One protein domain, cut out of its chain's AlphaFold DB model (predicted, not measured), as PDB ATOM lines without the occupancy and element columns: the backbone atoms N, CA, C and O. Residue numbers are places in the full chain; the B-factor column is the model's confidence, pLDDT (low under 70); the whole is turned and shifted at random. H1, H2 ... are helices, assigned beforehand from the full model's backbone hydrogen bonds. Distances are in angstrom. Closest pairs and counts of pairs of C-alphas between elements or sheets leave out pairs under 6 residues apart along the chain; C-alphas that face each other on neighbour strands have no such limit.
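Overview. This is residues 93 to 231 of the 233 residues of the protein "Vacuolar iron transporter, related" of Eimeria mitis (UniProt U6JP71). What is the main picture? One very long helix, H2, makes the length of a rod, and H1 folds back on its first part as a helical hairpin. At its other end H3, H4 and H5 make a small head, from which a long link returns to H6, packed on the middle of H2. What is it made of? The printed part has 139 residues with six named helices, H1 to H6 in chain order, and no named strand: all helix. How spread out is it? It is extended, with a radius of gyration of the C-alphas of 24.6 A and spans of 77 by 28 by 22 A.

Along the chain. Where do the long helices run? H1, residues 93 to 116, begins at C-alpha 93 (133.088, 171.886, 107.557) and is 34.6 A long. H2, residues 121 to 167, is 68.4 A long and ends at C-alpha 167 (130.751, 159.415, 150.415). What follows? H3 is residues 169 to 184, 22.0 A long, H4 188 to 198, H5 202 to 212 and H6 224 to 229.

Arrangement. What touches the hub, H2? H1 touches it by residues 103 to 114, closest at the C-alphas of Ile 107 and Gly 128, 6.0 A, opposite ways at a steep tilt of 37 degrees, only just past shallow. H5 touches H2 at Val 206 and Glu 162, closest C-alphas 6.7 A apart; H6 touches it at Ala 228 and Gly 140, 4.8 A, at a shallow tilt of 18 degrees. What of H3 and H4? They touch, with the C-alphas of Val 177 and Ala 191 closest at 5.3 A, at a steep tilt of 57 degrees; helix packing is mostly crossed. Are the backbones complete? Each O i to N i+4 pair is within hydrogen-bond range in H1, H4, H5 and H6, against 42 of 43 in H2 and 11 of 12 in H3.

Size, cuts and confidence. How large is it, and is it cut? The two C-alphas farthest apart, of His 120 and Glu 189, are 77.4 A apart, and the printed part has no cut. Which link is long, and where is confidence low? H5 to H6 is long, and residues 218 to 231 are under 70 in pLDDT.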
ATOM      1  N   LEU A  93     132.370 171.966 108.826       81.50
ATOM      2  CA  LEU A  93     133.088 171.886 107.557       81.50
ATOM      3  C   LEU A  93     133.649 170.480 107.326       81.50
ATOM      4  O   LEU A  93     133.537 169.957 106.219       81.50
ATOM      5  N   LYS A  94     134.213 169.859 108.369       81.25
ATOM      6  CA  LYS A  94     134.667 168.465 108.303       81.25
ATOM      7  C   LYS A  94     133.503 167.540 107.954       81.25
ATOM      8  O   LYS A  94     133.635 166.770 107.010       81.25
ATOM      9  N   ALA A  95     132.368 167.664 108.645       80.62
ATOM     10  CA  ALA A  95     131.186 166.849 108.374       80.62
ATOM     11  C   ALA A  95     130.721 166.979 106.911       80.62
ATOM     12  O   ALA A  95     130.514 165.966 106.253       80.62
ATOM     13  N   ILE A  96     130.663 168.201 106.359       82.62
ATOM     14  CA  ILE A  96     130.292 168.456 104.949       82.62
ATOM     15  C   ILE A  96     131.263 167.805 103.969       82.62
ATOM     16  O   ILE A  96     130.836 167.194 102.991       82.62
ATOM     17  N   VAL A  97     132.565 167.936 104.208       86.94
ATOM     18  CA  VAL A  97     133.575 167.375 103.307       86.94
ATOM     19  C   VAL A  97     133.543 165.848 103.339       86.94
ATOM     20  O   VAL A  97     133.566 165.227 102.278       86.94
ATOM     21  N   PHE A  98     133.466 165.241 104.525       83.62
ATOM     22  CA  PHE A  98     133.432 163.785 104.652       83.62
ATOM     23  C   PHE A  98     132.117 163.184 104.140       83.62
ATOM     24  O   PHE A  98     132.180 162.206 103.401       83.62
ATOM     25  N   GLY A  99     130.966 163.801 104.430       84.62
ATOM     26  CA  GLY A  99     129.669 163.366 103.895       84.62
ATOM     27  C   GLY A  99     129.612 163.461 102.369       84.62
ATOM     28  O   GLY A  99     129.283 162.493 101.689       84.62
ATOM     29  N   GLY A 100     130.065 164.584 101.798       85.88
ATOM     30  CA  GLY A 100     130.106 164.758 100.344       85.88
ATOM     31  C   GLY A 100     131.060 163.789  99.634       85.88
ATOM     32  O   GLY A 100     130.748 163.300  98.546       85.88
ATOM     33  N   LEU A 101     132.218 163.488 100.233       89.56
ATOM     34  CA  LEU A 101     133.151 162.494  99.693       89.56
ATOM     35  C   LEU A 101     132.555 161.084  99.724       89.56
ATOM     36  O   LEU A 101     132.666 160.373  98.725       89.56
ATOM     37  N   ASP A 102     131.910 160.702 100.825       87.69
ATOM     38  CA  ASP A 102     131.276 159.391 100.961       87.69
ATOM     39  C   ASP A 102     130.147 159.210  99.937       87.69
ATOM     40  O   ASP A 102     130.149 158.244  99.171       87.69
ATOM     41  N   GLY A 103     129.273 160.212  99.790       86.75
ATOM     42  CA  GLY A 103     128.195 160.187  98.801       86.75
ATOM     43  C   GLY A 103     128.698 160.038  97.358       86.75
ATOM     44  O   GLY A 103     128.169 159.234  96.587       86.75
ATOM     45  N   ILE A 104     129.761 160.756  96.969       89.69
ATOM     46  CA  ILE A 104     130.328 160.657  95.610       89.69
ATOM     47  C   ILE A 104     130.939 159.273  95.365       89.69
ATOM     48  O   ILE A 104     130.707 158.672  94.310       89.69
ATOM     49  N   VAL A 105     131.728 158.769  96.317       91.50
ATOM     50  CA  VAL A 105     132.412 157.475  96.187       91.50
ATOM     51  C   VAL A 105     131.396 156.336  96.133       91.50
ATOM     52  O   VAL A 105     131.497 155.468  95.261       91.50
ATOM     53  N   THR A 106     130.379 156.373  96.991       89.38
ATOM     54  CA  THR A 106     129.339 155.345  97.066       89.38
ATOM     55  C   THR A 106     128.482 155.316  95.801       89.38
ATOM     56  O   THR A 106     128.284 154.248  95.212       89.38
ATOM     57  N   ILE A 107     128.061 156.474  95.279       90.00
ATOM     58  CA  ILE A 107     127.324 156.533  94.007       90.00
ATOM     59  C   ILE A 107     128.183 156.044  92.839       90.00
ATOM     60  O   ILE A 107     127.690 155.295  91.991       90.00
ATOM     61  N   PHE A 108     129.469 156.403  92.792       91.81
ATOM     62  CA  PHE A 108     130.373 155.911  91.753       91.81
ATOM     63  C   PHE A 108     130.518 154.384  91.800       91.81
ATOM     64  O   PHE A 108     130.408 153.727  90.761       91.81
ATOM     65  N   ALA A 109     130.698 153.809  92.992       92.31
ATOM     66  CA  ALA A 109     130.794 152.366  93.185       92.31
ATOM     67  C   ALA A 109     129.513 151.637  92.739       92.31
ATOM     68  O   ALA A 109     129.586 150.648  92.005       92.31
ATOM     69  N   ILE A 110     128.338 152.158  93.111       91.69
ATOM     70  CA  ILE A 110     127.038 151.594  92.720       91.69
ATOM     71  C   ILE A 110     126.844 151.659  91.205       91.69
ATOM     72  O   ILE A 110     126.459 150.660  90.591       91.69
ATOM     73  N   VAL A 111     127.124 152.806  90.582       90.75
ATOM     74  CA  VAL A 111     126.985 152.977  89.129       90.75
ATOM     75  C   VAL A 111     127.945 152.047  88.387       90.75
ATOM     76  O   VAL A 111     127.513 151.349  87.469       90.75
ATOM     77  N   ALA A 112     129.211 151.968  88.807       92.38
ATOM     78  CA  ALA A 112     130.197 151.067  88.216       92.38
ATOM     79  C   ALA A 112     129.766 149.592  88.325       92.38
ATOM     80  O   ALA A 112     129.819 148.858  87.335       92.38
ATOM     81  N   GLY A 113     129.266 149.170  89.493       92.38
ATOM     82  CA  GLY A 113     128.739 147.821  89.706       92.38
ATOM     83  C   GLY A 113     127.513 147.513  88.844       92.38
ATOM     84  O   GLY A 113     127.441 146.459  88.211       92.38
ATOM     85  N   CYS A 114     126.570 148.453  88.744       92.19
ATOM     86  CA  CYS A 114     125.371 148.299  87.922       92.19
ATOM     87  C   CYS A 114     125.686 148.206  86.422       92.19
ATOM     88  O   CYS A 114     125.052 147.421  85.712       92.19
ATOM     89  N   VAL A 115     126.662 148.985  85.942       90.38
ATOM     90  CA  VAL A 115     127.150 148.910  84.556       90.38
ATOM     91  C   VAL A 115     127.826 147.562  84.304       90.38
ATOM     92  O   VAL A 115     127.520 146.914  83.305       90.38
ATOM     93  N   GLY A 116     128.671 147.090  85.227       91.81
ATOM     94  CA  GLY A 116     129.291 145.763  85.144       91.81
ATOM     95  C   GLY A 116     128.275 144.612  85.129       91.81
ATOM     96  O   GLY A 116     128.480 143.613  84.446       91.81
ATOM     97  N   ALA A 117     127.146 144.777  85.820       92.06
ATOM     98  CA  ALA A 117     126.035 143.827  85.844       92.06
ATOM     99  C   ALA A 117     125.020 144.006  84.691       92.06
ATOM    100  O   ALA A 117     124.022 143.286  84.634       92.06
ATOM    101  N   ASN A 118     125.271 144.932  83.756       91.56
ATOM    102  CA  ASN A 118     124.445 145.191  82.573       91.56
ATOM    103  C   ASN A 118     122.976 145.555  82.902       91.56
ATOM    104  O   ASN A 118     122.034 145.112  82.237       91.56
ATOM    105  N   LEU A 119     122.762 146.345  83.963       91.00
ATOM    106  CA  LEU A 119     121.434 146.834  84.352       91.00
ATOM    107  C   LEU A 119     120.952 147.972  83.441       91.00
ATOM    108  O   LEU A 119     121.721 148.819  82.991       91.00
ATOM    109  N   HIS A 120     119.634 148.046  83.237       92.44
ATOM    110  CA  HIS A 120     119.022 149.143  82.489       92.44
ATOM    111  C   HIS A 120     119.224 150.492  83.216       92.44
ATOM    112  O   HIS A 120     118.933 150.559  84.416       92.44
ATOM    113  N   PRO A 121     119.612 151.582  82.521       88.25
ATOM    114  CA  PRO A 121     119.952 152.867  83.143       88.25
ATOM    115  C   PRO A 121     118.877 153.437  84.076       88.25
ATOM    116  O   PRO A 121     119.193 153.994  85.121       88.25
ATOM    117  N   SER A 122     117.594 153.241  83.751       90.25
ATOM    118  CA  SER A 122     116.491 153.706  84.606       90.25
ATOM    119  C   SER A 122     116.478 153.058  85.995       90.25
ATOM    120  O   SER A 122     116.101 153.708  86.963       90.25
ATOM    121  N   LYS A 123     116.913 151.796  86.117       89.81
ATOM    122  CA  LYS A 123     117.000 151.099  87.409       89.81
ATOM    123  C   LYS A 123     118.189 151.596  88.226       89.81
ATOM    124  O   LYS A 123     118.073 151.721  89.438       89.81
ATOM    125  N   VAL A 124     119.297 151.929  87.560       91.19
ATOM    126  CA  VAL A 124     120.519 152.438  88.204       91.19
ATOM    127  C   VAL A 124     120.257 153.762  88.917       91.19
ATOM    128  O   VAL A 124     120.677 153.931  90.056       91.19
ATOM    129  N   VAL A 125     119.499 154.671  88.293       90.62
ATOM    130  CA  VAL A 125     119.135 155.959  88.911       90.62
ATOM    131  C   VAL A 125     118.288 155.758  90.170       90.62
ATOM    132  O   VAL A 125     118.553 156.390  91.188       90.62
ATOM    133  N   ILE A 126     117.301 154.858  90.126       92.00
ATOM    134  CA  ILE A 126     116.437 154.572  91.281       92.00
ATOM    135  C   ILE A 126     117.261 153.993  92.440       92.00
ATOM    136  O   ILE A 126     117.087 154.419  93.579       92.00
ATOM    137  N   ILE A 127     118.174 153.061  92.147       91.50
ATOM    138  CA  ILE A 127     119.062 152.457  93.152       91.50
ATOM    139  C   ILE A 127     119.997 153.513  93.752       91.50
ATOM    140  O   ILE A 127     120.118 153.581  94.970       91.50
ATOM    141  N   GLY A 128     120.610 154.367  92.927       90.25
ATOM    142  CA  GLY A 128     121.509 155.422  93.399       90.25
ATOM    143  C   GLY A 128     120.812 156.438  94.306       90.25
ATOM    144  O   GLY A 128     121.308 156.728  95.389       90.25
ATOM    145  N   VAL A 129     119.632 156.931  93.915       90.06
ATOM    146  CA  VAL A 129     118.855 157.868  94.751       90.06
ATOM    147  C   VAL A 129     118.391 157.199  96.046       90.06
ATOM    148  O   VAL A 129     118.446 157.816  97.105       90.06
ATOM    149  N   GLY A 130     117.956 155.937  95.977       91.75
ATOM    150  CA  GLY A 130     117.568 155.174  97.161       91.75
ATOM    151  C   GLY A 130     118.721 154.997  98.149       91.75
ATOM    152  O   GLY A 130     118.519 155.182  99.346       91.75
ATOM    153  N   ASN A 131     119.925 154.697  97.650       89.69
ATOM    154  CA  ASN A 131     121.109 154.551  98.491       89.69
ATOM    155  C   ASN A 131     121.516 155.877  99.131       89.69
ATOM    156  O   ASN A 131     121.707 155.917 100.335       89.69
ATOM    157  N   LEU A 132     121.535 156.969  98.361       88.44
ATOM    158  CA  LEU A 132     121.862 158.296  98.889       88.44
ATOM    159  C   LEU A 132     120.928 158.704 100.037       88.44
ATOM    160  O   LEU A 132     121.371 159.212 101.062       88.44
ATOM    161  N   LEU A 133     119.622 158.461  99.887       90.38
ATOM    162  CA  LEU A 133     118.657 158.733 100.954       90.38
ATOM    163  C   LEU A 133     118.881 157.832 102.174       90.38
ATOM    164  O   LEU A 133     118.732 158.297 103.302       90.38
ATOM    165  N   ALA A 134     119.222 156.561 101.961       89.88
ATOM    166  CA  ALA A 134     119.531 155.638 103.047       89.88
ATOM    167  C   ALA A 134     120.789 156.070 103.816       89.88
ATOM    168  O   ALA A 134     120.762 156.080 105.046       89.88
ATOM    169  N   ASP A 135     121.839 156.487 103.109       87.81
ATOM    170  CA  ASP A 135     123.094 156.967 103.693       87.81
ATOM    171  C   ASP A 135     122.855 158.245 104.509       87.81
ATOM    172  O   ASP A 135     123.202 158.297 105.688       87.81
ATOM    173  N   ALA A 136     122.145 159.228 103.941       87.44
ATOM    174  CA  ALA A 136     121.811 160.475 104.631       87.44
ATOM    175  C   ALA A 136     120.985 160.244 105.910       87.44
ATOM    176  O   ALA A 136     121.261 160.833 106.957       87.44
ATOM    177  N   ILE A 137     119.977 159.363 105.852       89.94
ATOM    178  CA  ILE A 137     119.164 159.011 107.026       89.94
ATOM    179  C   ILE A 137     120.015 158.280 108.067       89.94
ATOM    180  O   ILE A 137     119.897 158.574 109.253       89.94
ATOM    181  N   SER A 138     120.868 157.349 107.639       89.31
ATOM    182  CA  SER A 138     121.752 156.590 108.525       89.31
ATOM    183  C   SER A 138     122.733 157.503 109.258       89.31
ATOM    184  O   SER A 138     122.846 157.418 110.479       89.31
ATOM    185  N   MET A 139     123.380 158.431 108.546       86.25
ATOM    186  CA  MET A 139     124.318 159.390 109.136       86.25
ATOM    187  C   MET A 139     123.622 160.342 110.115       86.25
ATOM    188  O   MET A 139     124.090 160.519 111.239       86.25
ATOM    189  N   GLY A 140     122.467 160.904 109.739       86.38
ATOM    190  CA  GLY A 140     121.704 161.788 110.624       86.38
ATOM    191  C   GLY A 140     121.156 161.072 111.864       86.38
ATOM    192  O   GLY A 140     121.209 161.604 112.973       86.38
ATOM    193  N   PHE A 141     120.660 159.844 111.701       89.25
ATOM    194  CA  PHE A 141     120.180 159.028 112.817       89.25
ATOM    195  C   PHE A 141     121.326 158.564 113.724       89.25
ATOM    196  O   PHE A 141     121.180 158.577 114.945       89.25
ATOM    197  N   GLY A 142     122.470 158.196 113.146       88.62
ATOM    198  CA  GLY A 142     123.671 157.819 113.885       88.62
ATOM    199  C   GLY A 142     124.170 158.951 114.777       88.62
ATOM    200  O   GLY A 142     124.375 158.735 115.968       88.62
ATOM    201  N   GLU A 143     124.263 160.169 114.240       86.06
ATOM    202  CA  GLU A 143     124.639 161.353 115.021       86.06
ATOM    203  C   GLU A 143     123.624 161.653 116.130       86.06
ATOM    204  O   GLU A 143     124.017 161.958 117.253       86.06
ATOM    205  N   PHE A 144     122.320 161.524 115.857       87.56
ATOM    206  CA  PHE A 144     121.286 161.707 116.880       87.56
ATOM    207  C   PHE A 144     121.474 160.749 118.060       87.56
ATOM    208  O   PHE A 144     121.490 161.180 119.212       87.56
ATOM    209  N   VAL A 145     121.610 159.453 117.769       91.06
ATOM    210  CA  VAL A 145     121.752 158.422 118.804       91.06
ATOM    211  C   VAL A 145     123.079 158.582 119.539       91.06
ATOM    212  O   VAL A 145     123.095 158.500 120.763       91.06
ATOM    213  N   SER A 146     124.169 158.862 118.820       87.75
ATOM    214  CA  SER A 146     125.488 159.095 119.417       87.75
ATOM    215  C   SER A 146     125.468 160.300 120.354       87.75
ATOM    216  O   SER A 146     125.906 160.206 121.494       87.75
ATOM    217  N   SER A 147     124.898 161.417 119.901       86.44
ATOM    218  CA  SER A 147     124.758 162.631 120.700       86.44
ATOM    219  C   SER A 147     123.889 162.422 121.940       86.44
ATOM    220  O   SER A 147     124.173 163.032 122.966       86.44
ATOM    221  N   ALA A 148     122.812 161.641 121.838       87.19
ATOM    222  CA  ALA A 148     121.949 161.345 122.977       87.19
ATOM    223  C   ALA A 148     122.661 160.432 123.987       87.19
ATOM    224  O   ALA A 148     122.605 160.684 125.185       87.19
ATOM    225  N   ALA A 149     123.385 159.418 123.506       88.94
ATOM    226  CA  ALA A 149     124.162 158.523 124.355       88.94
ATOM    227  C   ALA A 149     125.301 159.254 125.084       88.94
ATOM    228  O   ALA A 149     125.548 158.978 126.251       88.94
ATOM    229  N   GLU A 150     125.975 160.197 124.418       88.56
ATOM    230  CA  GLU A 150     126.999 161.046 125.037       88.56
ATOM    231  C   GLU A 150     126.406 161.928 126.147       88.56
ATOM    232  O   GLU A 150     126.984 162.024 127.227       88.56
ATOM    233  N   GLU A 151     125.237 162.536 125.912       87.94
ATOM    234  CA  GLU A 151     124.547 163.359 126.915       87.94
ATOM    235  C   GLU A 151     124.135 162.532 128.142       87.94
ATOM    236  O   GLU A 151     124.397 162.936 129.278       87.94
ATOM    237  N   ASP A 152     123.555 161.351 127.917       90.06
ATOM    238  CA  ASP A 152     123.183 160.429 128.990       90.06
ATOM    239  C   ASP A 152     124.417 159.934 129.764       90.06
ATOM    240  O   ASP A 152     124.380 159.874 130.993       90.06
ATOM    241  N   PHE A 153     125.522 159.639 129.068       90.38
ATOM    242  CA  PHE A 153     126.780 159.193 129.675       90.38
ATOM    243  C   PHE A 153     127.422 160.278 130.550       90.38
ATOM    244  O   PHE A 153     127.769 160.020 131.702       90.38
ATOM    245  N   VAL A 154     127.529 161.512 130.047       90.19
ATOM    246  CA  VAL A 154     128.071 162.644 130.820       90.19
ATOM    247  C   VAL A 154     127.226 162.901 132.065       90.19
ATOM    248  O   VAL A 154     127.764 163.181 133.135       90.19
ATOM    249  N   LYS A 155     125.900 162.787 131.946       90.69
ATOM    250  CA  LYS A 155     125.000 162.953 133.084       90.69
ATOM    251  C   LYS A 155     125.178 161.843 134.121       90.69
ATOM    252  O   LYS A 155     125.244 162.156 135.306       90.69
ATOM    253  N   SER A 156     125.267 160.582 133.698       92.62
ATOM    254  CA  SER A 156     125.459 159.469 134.631       92.62
ATOM    255  C   SER A 156     126.804 159.536 135.348       92.62
ATOM    256  O   SER A 156     126.855 159.278 136.547       92.62
ATOM    257  N   GLU A 157     127.874 159.921 134.645       92.81
ATOM    258  CA  GLU A 157     129.190 160.096 135.267       92.81
ATOM    259  C   GLU A 157     129.184 161.253 136.262       92.81
ATOM    260  O   GLU A 157     129.675 161.102 137.374       92.81
ATOM    261  N   ARG A 158     128.524 162.371 135.936       92.31
ATOM    262  CA  ARG A 158     128.373 163.476 136.887       92.31
ATOM    263  C   ARG A 158     127.630 163.057 138.161       92.31
ATOM    264  O   ARG A 158     128.019 163.461 139.249       92.31
ATOM    265  N   GLU A 159     126.557 162.275 138.038       93.31
ATOM    266  CA  GLU A 159     125.810 161.772 139.200       93.31
ATOM    267  C   GLU A 159     126.662 160.818 140.061       93.31
ATOM    268  O   GLU A 159     126.548 160.837 141.289       93.31
ATOM    269  N   ARG A 160     127.529 160.009 139.431       92.81
ATOM    270  CA  ARG A 160     128.494 159.137 140.118       92.81
ATOM    271  C   ARG A 160     129.534 159.957 140.882       92.81
ATOM    272  O   ARG A 160     129.665 159.771 142.086       92.81
ATOM    273  N   GLU A 161     130.158 160.917 140.213       92.75
ATOM    274  CA  GLU A 161     131.167 161.823 140.771       92.75
ATOM    275  C   GLU A 161     130.624 162.611 141.977       92.75
ATOM    276  O   GLU A 161     131.229 162.708 143.045       92.75
ATOM    277  N   GLU A 162     129.404 163.143 141.847       93.38
ATOM    278  CA  GLU A 162     128.737 163.862 142.933       93.38
ATOM    279  C   GLU A 162     128.503 162.970 144.159       93.38
ATOM    280  O   GLU A 162     128.605 163.462 145.291       93.38
ATOM    281  N   TRP A 163     128.209 161.683 143.947       94.38
ATOM    282  CA  TRP A 163     128.073 160.694 145.011       94.38
ATOM    283  C   TRP A 163     129.431 160.340 145.635       94.38
ATOM    284  O   TRP A 163     129.529 160.291 146.863       94.38
ATOM    285  N   GLU A 164     130.479 160.146 144.839       92.81
ATOM    286  CA  GLU A 164     131.832 159.808 145.309       92.81
ATOM    287  C   GLU A 164     132.410 160.932 146.188       92.81
ATOM    288  O   GLU A 164     132.833 160.685 147.320       92.81
ATOM    289  N   ILE A 165     132.229 162.196 145.795       92.25
ATOM    290  CA  ILE A 165     132.622 163.368 146.598       92.25
ATOM    291  C   ILE A 165     131.895 163.439 147.953       92.25
ATOM    292  O   ILE A 165     132.458 163.929 148.938       92.25
ATOM    293  N   GLU A 166     130.641 162.985 148.038       91.88
ATOM    294  CA  GLU A 166     129.877 162.985 149.295       91.88
ATOM    295  C   GLU A 166     130.252 161.821 150.222       91.88
ATOM    296  O   GLU A 166     130.251 161.987 151.446       91.88
ATOM    297  N   ASN A 167     130.558 160.652 149.656       93.75
ATOM    298  CA  ASN A 167     130.751 159.415 150.415       93.75
ATOM    299  C   ASN A 167     132.231 159.112 150.702       93.75
ATOM    300  O   ASN A 167     132.539 158.596 151.780       93.75
ATOM    301  N   CYS A 168     133.136 159.490 149.799       92.88
ATOM    302  CA  CYS A 168     134.571 159.197 149.837       92.88
ATOM    303  C   CYS A 168     135.459 160.454 149.651       92.88
ATOM    304  O   CYS A 168     136.451 160.414 148.932       92.88
ATOM    305  N   PRO A 169     135.227 161.571 150.372       92.88
ATOM    306  CA  PRO A 169     135.884 162.858 150.097       92.88
ATOM    307  C   PRO A 169     137.408 162.875 150.279       92.88
ATOM    308  O   PRO A 169     138.061 163.830 149.865       92.88
ATOM    309  N   ASN A 170     137.981 161.902 150.990       93.12
ATOM    310  CA  ASN A 170     139.431 161.816 151.158       93.12
ATOM    311  C   ASN A 170     140.096 161.120 149.967       93.12
ATOM    312  O   ASN A 170     141.222 161.483 149.643       93.12
ATOM    313  N   GLU A 171     139.410 160.157 149.346       93.38
ATOM    314  CA  GLU A 171     139.902 159.424 148.175       93.38
ATOM    315  C   GLU A 171     139.901 160.369 146.966       93.38
ATOM    316  O   GLU A 171     140.971 160.649 146.439       93.38
ATOM    317  N   GLU A 172     138.785 161.058 146.695       93.56
ATOM    318  CA  GLU A 172     138.678 162.059 145.609       93.56
ATOM    319  C   GLU A 172     139.753 163.155 145.649       93.56
ATOM    320  O   GLU A 172     140.275 163.631 144.640       93.56
ATOM    321  N   LYS A 173     140.119 163.596 146.858       93.69
ATOM    322  CA  LYS A 173     141.190 164.585 147.020       93.69
ATOM    323  C   LYS A 173     142.548 164.012 146.650       93.69
ATOM    324  O   LYS A 173     143.349 164.730 146.058       93.69
ATOM    325  N   GLN A 174     142.819 162.771 147.045       94.12
ATOM    326  CA  GLN A 174     144.077 162.105 146.726       94.12
ATOM    327  C   GLN A 174     144.194 161.876 145.224       94.12
ATOM    328  O   GLN A 174     145.240 162.190 144.662       94.12
ATOM    329  N   GLU A 175     143.112 161.466 144.564       92.81
ATOM    330  CA  GLU A 175     143.083 161.292 143.111       92.81
ATOM    331  C   GLU A 175     143.418 162.600 142.379       92.81
ATOM    332  O   GLU A 175     144.290 162.626 141.508       92.81
ATOM    333  N   MET A 176     142.859 163.735 142.811       93.75
ATOM    334  CA  MET A 176     143.230 165.035 142.235       93.75
ATOM    335  C   MET A 176     144.677 165.448 142.488       93.75
ATOM    336  O   MET A 176     145.311 166.045 141.614       93.75
ATOM    337  N   VAL A 177     145.212 165.164 143.675       94.38
ATOM    338  CA  VAL A 177     146.624 165.432 143.979       94.38
ATOM    339  C   VAL A 177     147.521 164.611 143.057       94.38
ATOM    340  O   VAL A 177     148.482 165.150 142.505       94.38
ATOM    341  N   GLU A 178     147.193 163.338 142.846       94.25
ATOM    342  CA  GLU A 178     147.901 162.453 141.921       94.25
ATOM    343  C   GLU A 178     147.832 162.980 140.484       94.25
ATOM    344  O   GLU A 178     148.874 163.139 139.846       94.25
ATOM    345  N   ILE A 179     146.651 163.387 140.008       93.69
ATOM    346  CA  ILE A 179     146.491 163.988 138.674       93.69
ATOM    347  C   ILE A 179     147.364 165.241 138.525       93.69
ATOM    348  O   ILE A 179     148.054 165.393 137.514       93.69
ATOM    349  N   TYR A 180     147.388 166.139 139.514       94.31
ATOM    350  CA  TYR A 180     148.209 167.350 139.433       94.31
ATOM    351  C   TYR A 180     149.710 167.067 139.419       94.31
ATOM    352  O   TYR A 180     150.468 167.735 138.705       94.31
ATOM    353  N   ARG A 181     150.149 166.061 140.170       94.62
ATOM    354  CA  ARG A 181     151.549 165.633 140.191       94.62
ATOM    355  C   ARG A 181     151.949 164.986 138.872       94.62
ATOM    356  O   ARG A 181     152.964 165.373 138.297       94.62
ATOM    357  N   ASP A 182     151.139 164.064 138.369       93.69
ATOM    358  CA  ASP A 182     151.495 163.241 137.216       93.69
ATOM    359  C   ASP A 182     151.315 163.984 135.890       93.69
ATOM    360  O   ASP A 182     152.173 163.908 135.007       93.69
ATOM    361  N   ARG A 183     150.219 164.739 135.743       90.69
ATOM    362  CA  ARG A 183     149.898 165.456 134.500       90.69
ATOM    363  C   ARG A 183     150.630 166.789 134.396       90.69
ATOM    364  O   ARG A 183     151.108 167.135 133.315       90.69
ATOM    365  N   TYR A 184     150.704 167.541 135.495       89.94
ATOM    366  CA  TYR A 184     151.208 168.921 135.496       89.94
ATOM    367  C   TYR A 184     152.559 169.096 136.197       89.94
ATOM    368  O   TYR A 184     153.190 170.142 136.035       89.94
ATOM    369  N   GLY A 185     153.038 168.089 136.933       91.94
ATOM    370  CA  GLY A 185     154.332 168.138 137.614       91.94
ATOM    371  C   GLY A 185     154.341 169.021 138.861       91.94
ATOM    372  O   GLY A 185     155.384 169.587 139.190       91.94
ATOM    373  N   PHE A 186     153.194 169.196 139.521       94.31
ATOM    374  CA  PHE A 186     153.100 170.021 140.729       94.31
ATOM    375  C   PHE A 186     153.822 169.345 141.900       94.31
ATOM    376  O   PHE A 186     153.910 168.116 141.966       94.31
ATOM    377  N   THR A 187     154.354 170.142 142.833       94.31
ATOM    378  CA  THR A 187     154.854 169.591 144.098       94.31
ATOM    379  C   THR A 187     153.679 169.112 144.946       94.31
ATOM    380  O   THR A 187     152.552 169.582 144.785       94.31
ATOM    381  N   GLU A 188     153.932 168.163 145.846       92.25
ATOM    382  CA  GLU A 188     152.883 167.576 146.689       92.25
ATOM    383  C   GLU A 188     152.198 168.646 147.549       92.25
ATOM    384  O   GLU A 188     150.976 168.668 147.650       92.25
ATOM    385  N   GLU A 189     152.965 169.610 148.063       93.12
ATOM    386  CA  GLU A 189     152.449 170.690 148.902       93.12
ATOM    387  C   GLU A 189     151.545 171.667 148.130       93.12
ATOM    388  O   GLU A 189     150.522 172.117 148.655       93.12
ATOM    389  N   ASP A 190     151.907 171.995 146.885       94.19
ATOM    390  CA  ASP A 190     151.136 172.917 146.045       94.19
ATOM    391  C   ASP A 190     149.859 172.245 145.518       94.19
ATOM    392  O   ASP A 190     148.799 172.877 145.488       94.19
ATOM    393  N   ALA A 191     149.939 170.958 145.158       93.75
ATOM    394  CA  ALA A 191     148.787 170.157 144.752       93.75
ATOM    395  C   ALA A 191     147.776 170.007 145.902       93.75
ATOM    396  O   ALA A 191     146.595 170.306 145.716       93.75
ATOM    397  N   ASP A 192     148.238 169.659 147.108       94.25
ATOM    398  CA  ASP A 192     147.394 169.583 148.306       94.25
ATOM    399  C   ASP A 192     146.732 170.927 148.624       94.25
ATOM    400  O   ASP A 192     145.545 170.997 148.963       94.25
ATOM    401  N   CYS A 193     147.487 172.022 148.527       94.44
ATOM    402  CA  CYS A 193     146.961 173.363 148.753       94.44
ATOM    403  C   CYS A 193     145.851 173.697 147.747       94.44
ATOM    404  O   CYS A 193     144.774 174.157 148.143       94.44
ATOM    405  N   LEU A 194     146.083 173.418 146.460       94.19
ATOM    406  CA  LEU A 194     145.119 173.668 145.396       94.19
ATOM    407  C   LEU A 194     143.842 172.850 145.600       94.19
ATOM    408  O   LEU A 194     142.760 173.436 145.629       94.19
ATOM    409  N   VAL A 195     143.962 171.540 145.826       94.75
ATOM    410  CA  VAL A 195     142.819 170.651 146.075       94.75
ATOM    411  C   VAL A 195     142.008 171.116 147.281       94.75
ATOM    412  O   VAL A 195     140.783 171.202 147.225       94.75
ATOM    413  N   ASN A 196     142.660 171.518 148.374       93.38
ATOM    414  CA  ASN A 196     141.952 172.028 149.549       93.38
ATOM    415  C   ASN A 196     141.231 173.365 149.306       93.38
ATOM    416  O   ASN A 196     140.254 173.674 149.995       93.38
ATOM    417  N   ILE A 197     141.698 174.179 148.355       94.06
ATOM    418  CA  ILE A 197     141.016 175.411 147.941       94.06
ATOM    419  C   ILE A 197     139.831 175.080 147.032       94.06
ATOM    420  O   ILE A 197     138.735 175.594 147.269       94.06
ATOM    421  N   THR A 198     140.029 174.236 146.020       92.69
ATOM    422  CA  THR A 198     139.005 173.900 145.020       92.69
ATOM    423  C   THR A 198     137.868 173.086 145.630       92.69
ATOM    424  O   THR A 198     136.707 173.389 145.364       92.69
ATOM    425  N   PHE A 199     138.166 172.173 146.558       93.25
ATOM    426  CA  PHE A 199     137.174 171.353 147.260       93.25
ATOM    427  C   PHE A 199     136.152 172.176 148.070       93.25
ATOM    428  O   PHE A 199     135.040 171.722 148.324       93.25
ATOM    429  N   LYS A 200     136.476 173.422 148.455       92.81
ATOM    430  CA  LYS A 200     135.506 174.331 149.106       92.81
ATOM    431  C   LYS A 200     134.360 174.730 148.174       92.81
ATOM    432  O   LYS A 200     133.289 175.102 148.651       92.81
ATOM    433  N   TYR A 201     134.585 174.679 146.865       93.44
ATOM    434  CA  TYR A 201     133.632 175.055 145.833       93.44
ATOM    435  C   TYR A 201     133.161 173.800 145.100       93.44
ATOM    436  O   TYR A 201     133.648 173.496 144.016       93.44
ATOM    437  N   ARG A 202     132.196 173.078 145.686       89.06
ATOM    438  CA  ARG A 202     131.755 171.760 145.194       89.06
ATOM    439  C   ARG A 202     131.437 171.727 143.696       89.06
ATOM    440  O   ARG A 202     131.970 170.883 142.997       89.06
ATOM    441  N   GLU A 203     130.622 172.656 143.198       89.38
ATOM    442  CA  GLU A 203     130.249 172.697 141.771       89.38
ATOM    443  C   GLU A 203     131.460 172.856 140.847       89.38
ATOM    444  O   GLU A 203     131.520 172.247 139.784       89.38
ATOM    445  N   PHE A 204     132.432 173.672 141.262       92.38
ATOM    446  CA  PHE A 204     133.674 173.840 140.518       92.38
ATOM    447  C   PHE A 204     134.526 172.573 140.598       92.38
ATOM    448  O   PHE A 204     135.069 172.156 139.585       92.38
ATOM    449  N   PHE A 205     134.618 171.955 141.778       93.06
ATOM    450  CA  PHE A 205     135.381 170.730 141.984       93.06
ATOM    451  C   PHE A 205     134.847 169.584 141.115       93.06
ATOM    452  O   PHE A 205     135.620 169.028 140.350       93.06
ATOM    453  N   VAL A 206     133.532 169.330 141.120       92.00
ATOM    454  CA  VAL A 206     132.885 168.320 140.255       92.00
ATOM    455  C   VAL A 206     133.184 168.595 138.781       92.00
ATOM    456  O   VAL A 206     133.615 167.713 138.052       92.00
ATOM    457  N   GLN A 207     132.995 169.834 138.314       91.00
ATOM    458  CA  GLN A 207     133.286 170.176 136.914       91.00
ATOM    459  C   GLN A 207     134.764 170.001 136.567       91.00
ATOM    460  O   GLN A 207     135.096 169.652 135.438       91.00
ATOM    461  N   HIS A 208     135.647 170.263 137.525       91.56
ATOM    462  CA  HIS A 208     137.074 170.103 137.341       91.56
ATOM    463  C   HIS A 208     137.476 168.624 137.280       91.56
ATOM    464  O   HIS A 208     138.197 168.263 136.355       91.56
ATOM    465  N   MET A 209     136.938 167.779 138.167       90.56
ATOM    466  CA  MET A 209     137.084 166.314 138.141       90.56
ATOM    467  C   MET A 209     136.637 165.741 136.796       90.56
ATOM    468  O   MET A 209     137.420 165.106 136.091       90.56
ATOM    469  N   MET A 210     135.424 166.103 136.358       90.88
ATOM    470  CA  MET A 210     134.865 165.669 135.072       90.88
ATOM    471  C   MET A 210     135.811 165.953 133.891       90.88
ATOM    472  O   MET A 210     135.883 165.164 132.951       90.88
ATOM    473  N   VAL A 211     136.566 167.055 133.929       91.38
ATOM    474  CA  VAL A 211     137.501 167.433 132.860       91.38
ATOM    475  C   VAL A 211     138.885 166.803 133.034       91.38
ATOM    476  O   VAL A 211     139.457 166.327 132.054       91.38
ATOM    477  N   GLU A 212     139.455 166.836 134.234       90.25
ATOM    478  CA  GLU A 212     140.844 166.425 134.466       90.25
ATOM    479  C   GLU A 212     141.005 164.911 134.591       90.25
ATOM    480  O   GLU A 212     141.970 164.352 134.059       90.25
ATOM    481  N   GLU A 213     140.057 164.254 135.254       87.19
ATOM    482  CA  GLU A 213     140.058 162.808 135.440       87.19
ATOM    483  C   GLU A 213     139.426 162.113 134.232       87.19
ATOM    484  O   GLU A 213     140.091 161.350 133.527       87.19
ATOM    485  N   LEU A 214     138.163 162.437 133.929       84.19
ATOM    486  CA  LEU A 214     137.387 161.729 132.905       84.19
ATOM    487  C   LEU A 214     137.617 162.265 131.484       84.19
ATOM    488  O   LEU A 214     137.251 161.612 130.504       84.19
ATOM    489  N   GLY A 215     138.212 163.454 131.330       84.19
ATOM    490  CA  GLY A 215     138.363 164.100 130.020       84.19
ATOM    491  C   GLY A 215     137.032 164.543 129.400       84.19
ATOM    492  O   GLY A 215     136.982 164.866 128.210       84.19
ATOM    493  N   LEU A 216     135.953 164.552 130.184       81.12
ATOM    494  CA  LEU A 216     134.612 164.910 129.755       81.12
ATOM    495  C   LEU A 216     134.411 166.408 129.954       81.12
ATOM    496  O   LEU A 216     134.212 166.910 131.058       81.12
ATOM    497  N   MET A 217     134.417 167.151 128.852       70.31
ATOM    498  CA  MET A 217     133.923 168.519 128.891       70.31
ATOM    499  C   MET A 217     132.401 168.479 128.949       70.31
ATOM    500  O   MET A 217     131.766 167.897 128.067       70.31
ATOM    501  N   ALA A 218     131.814 169.130 129.956       57.97
ATOM    502  CA  ALA A 218     130.395 169.455 129.959       57.97
ATOM    503  C   ALA A 218     130.128 170.386 128.771       57.97
ATOM    504  O   ALA A 218     130.254 171.608 128.851       57.97
ATOM    505  N   THR A 219     129.869 169.792 127.613       53.84
ATOM    506  CA  THR A 219     129.589 170.542 126.406       53.84
ATOM    507  C   THR A 219     128.200 171.140 126.571       53.84
ATOM    508  O   THR A 219     127.192 170.438 126.545       53.84
ATOM    509  N   GLU A 220     128.116 172.467 126.688       53.41
ATOM    510  CA  GLU A 220     126.895 173.192 126.324       53.41
ATOM    511  C   GLU A 220     126.752 173.147 124.792       53.41
ATOM    512  O   GLU A 220     126.891 174.137 124.071       53.41
ATOM    513  N   GLY A 221     126.584 171.935 124.269       55.31
ATOM    514  CA  GLY A 221     126.400 171.663 122.859       55.31
ATOM    515  C   GLY A 221     124.955 171.927 122.434       55.31
ATOM    516  O   GLY A 221     124.034 171.922 123.254       55.31
ATOM    517  N   PRO A 222     124.703 172.154 121.136       60.09
ATOM    518  CA  PRO A 222     123.340 172.180 120.630       60.09
ATOM    519  C   PRO A 222     122.635 170.847 120.938       60.09
ATOM    520  O   PRO A 222     123.235 169.782 120.801       60.09
ATOM    521  N   SER A 223     121.347 170.917 121.304       65.19
ATOM    522  CA  SER A 223     120.494 169.746 121.582       65.19
ATOM    523  C   SER A 223     120.691 168.634 120.536       65.19
ATOM    524  O   SER A 223     120.813 168.989 119.356       65.19
ATOM    525  N   PRO A 224     120.609 167.339 120.885       67.88
ATOM    526  CA  PRO A 224     120.860 166.221 119.963       67.88
ATOM    527  C   PRO A 224     120.156 166.332 118.602       67.88
ATOM    528  O   PRO A 224     120.733 166.068 117.551       67.88
ATOM    529  N   ILE A 225     118.927 166.854 118.594       64.50
ATOM    530  CA  ILE A 225     118.134 167.107 117.380       64.50
ATOM    531  C   ILE A 225     118.803 168.124 116.438       64.50
ATOM    532  O   ILE A 225     118.747 167.988 115.217       64.50
ATOM    533  N   ARG A 226     119.439 169.163 116.985       67.31
ATOM    534  CA  ARG A 226     120.154 170.182 116.204       67.31
ATOM    535  C   ARG A 226     121.459 169.646 115.623       67.31
ATOM    536  O   ARG A 226     121.800 170.074 114.526       67.31
ATOM    537  N   ARG A 227     122.153 168.736 116.322       64.62
ATOM    538  CA  ARG A 227     123.338 168.046 115.783       64.62
ATOM    539  C   ARG A 227     122.942 167.150 114.609       64.62
ATOM    540  O   ARG A 227     123.450 167.334 113.511       64.62
ATOM    541  N   ALA A 228     121.921 166.316 114.804       64.00
ATOM    542  CA  ALA A 228     121.405 165.399 113.787       64.00
ATOM    543  C   ALA A 228     120.898 166.090 112.509       64.00
ATOM    544  O   ALA A 228     121.145 165.624 111.403       64.00
ATOM    545  N   CYS A 229     120.203 167.225 112.645       62.03
ATOM    546  CA  CYS A 229     119.651 167.979 111.513       62.03
ATOM    547  C   CYS A 229     120.731 168.621 110.620       62.03
ATOM    548  O   CYS A 229     120.471 168.932 109.460       62.03
ATOM    549  N   TRP A 230     121.933 168.835 111.158       61.28
ATOM    550  CA  TRP A 230     123.035 169.496 110.456       61.28
ATOM    551  C   TRP A 230     124.070 168.538 109.876       61.28
ATOM    552  O   TRP A 230     125.026 169.013 109.262       61.28
ATOM    553  N   VAL A 231     123.882 167.224 110.030       61.06
ATOM    554  CA  VAL A 231     124.725 166.233 109.361       61.06
ATOM    555  C   VAL A 231     124.403 166.251 107.865       61.06
ATOM    556  O   VAL A 231     123.276 165.939 107.476       61.06
TER     557      VAL A 231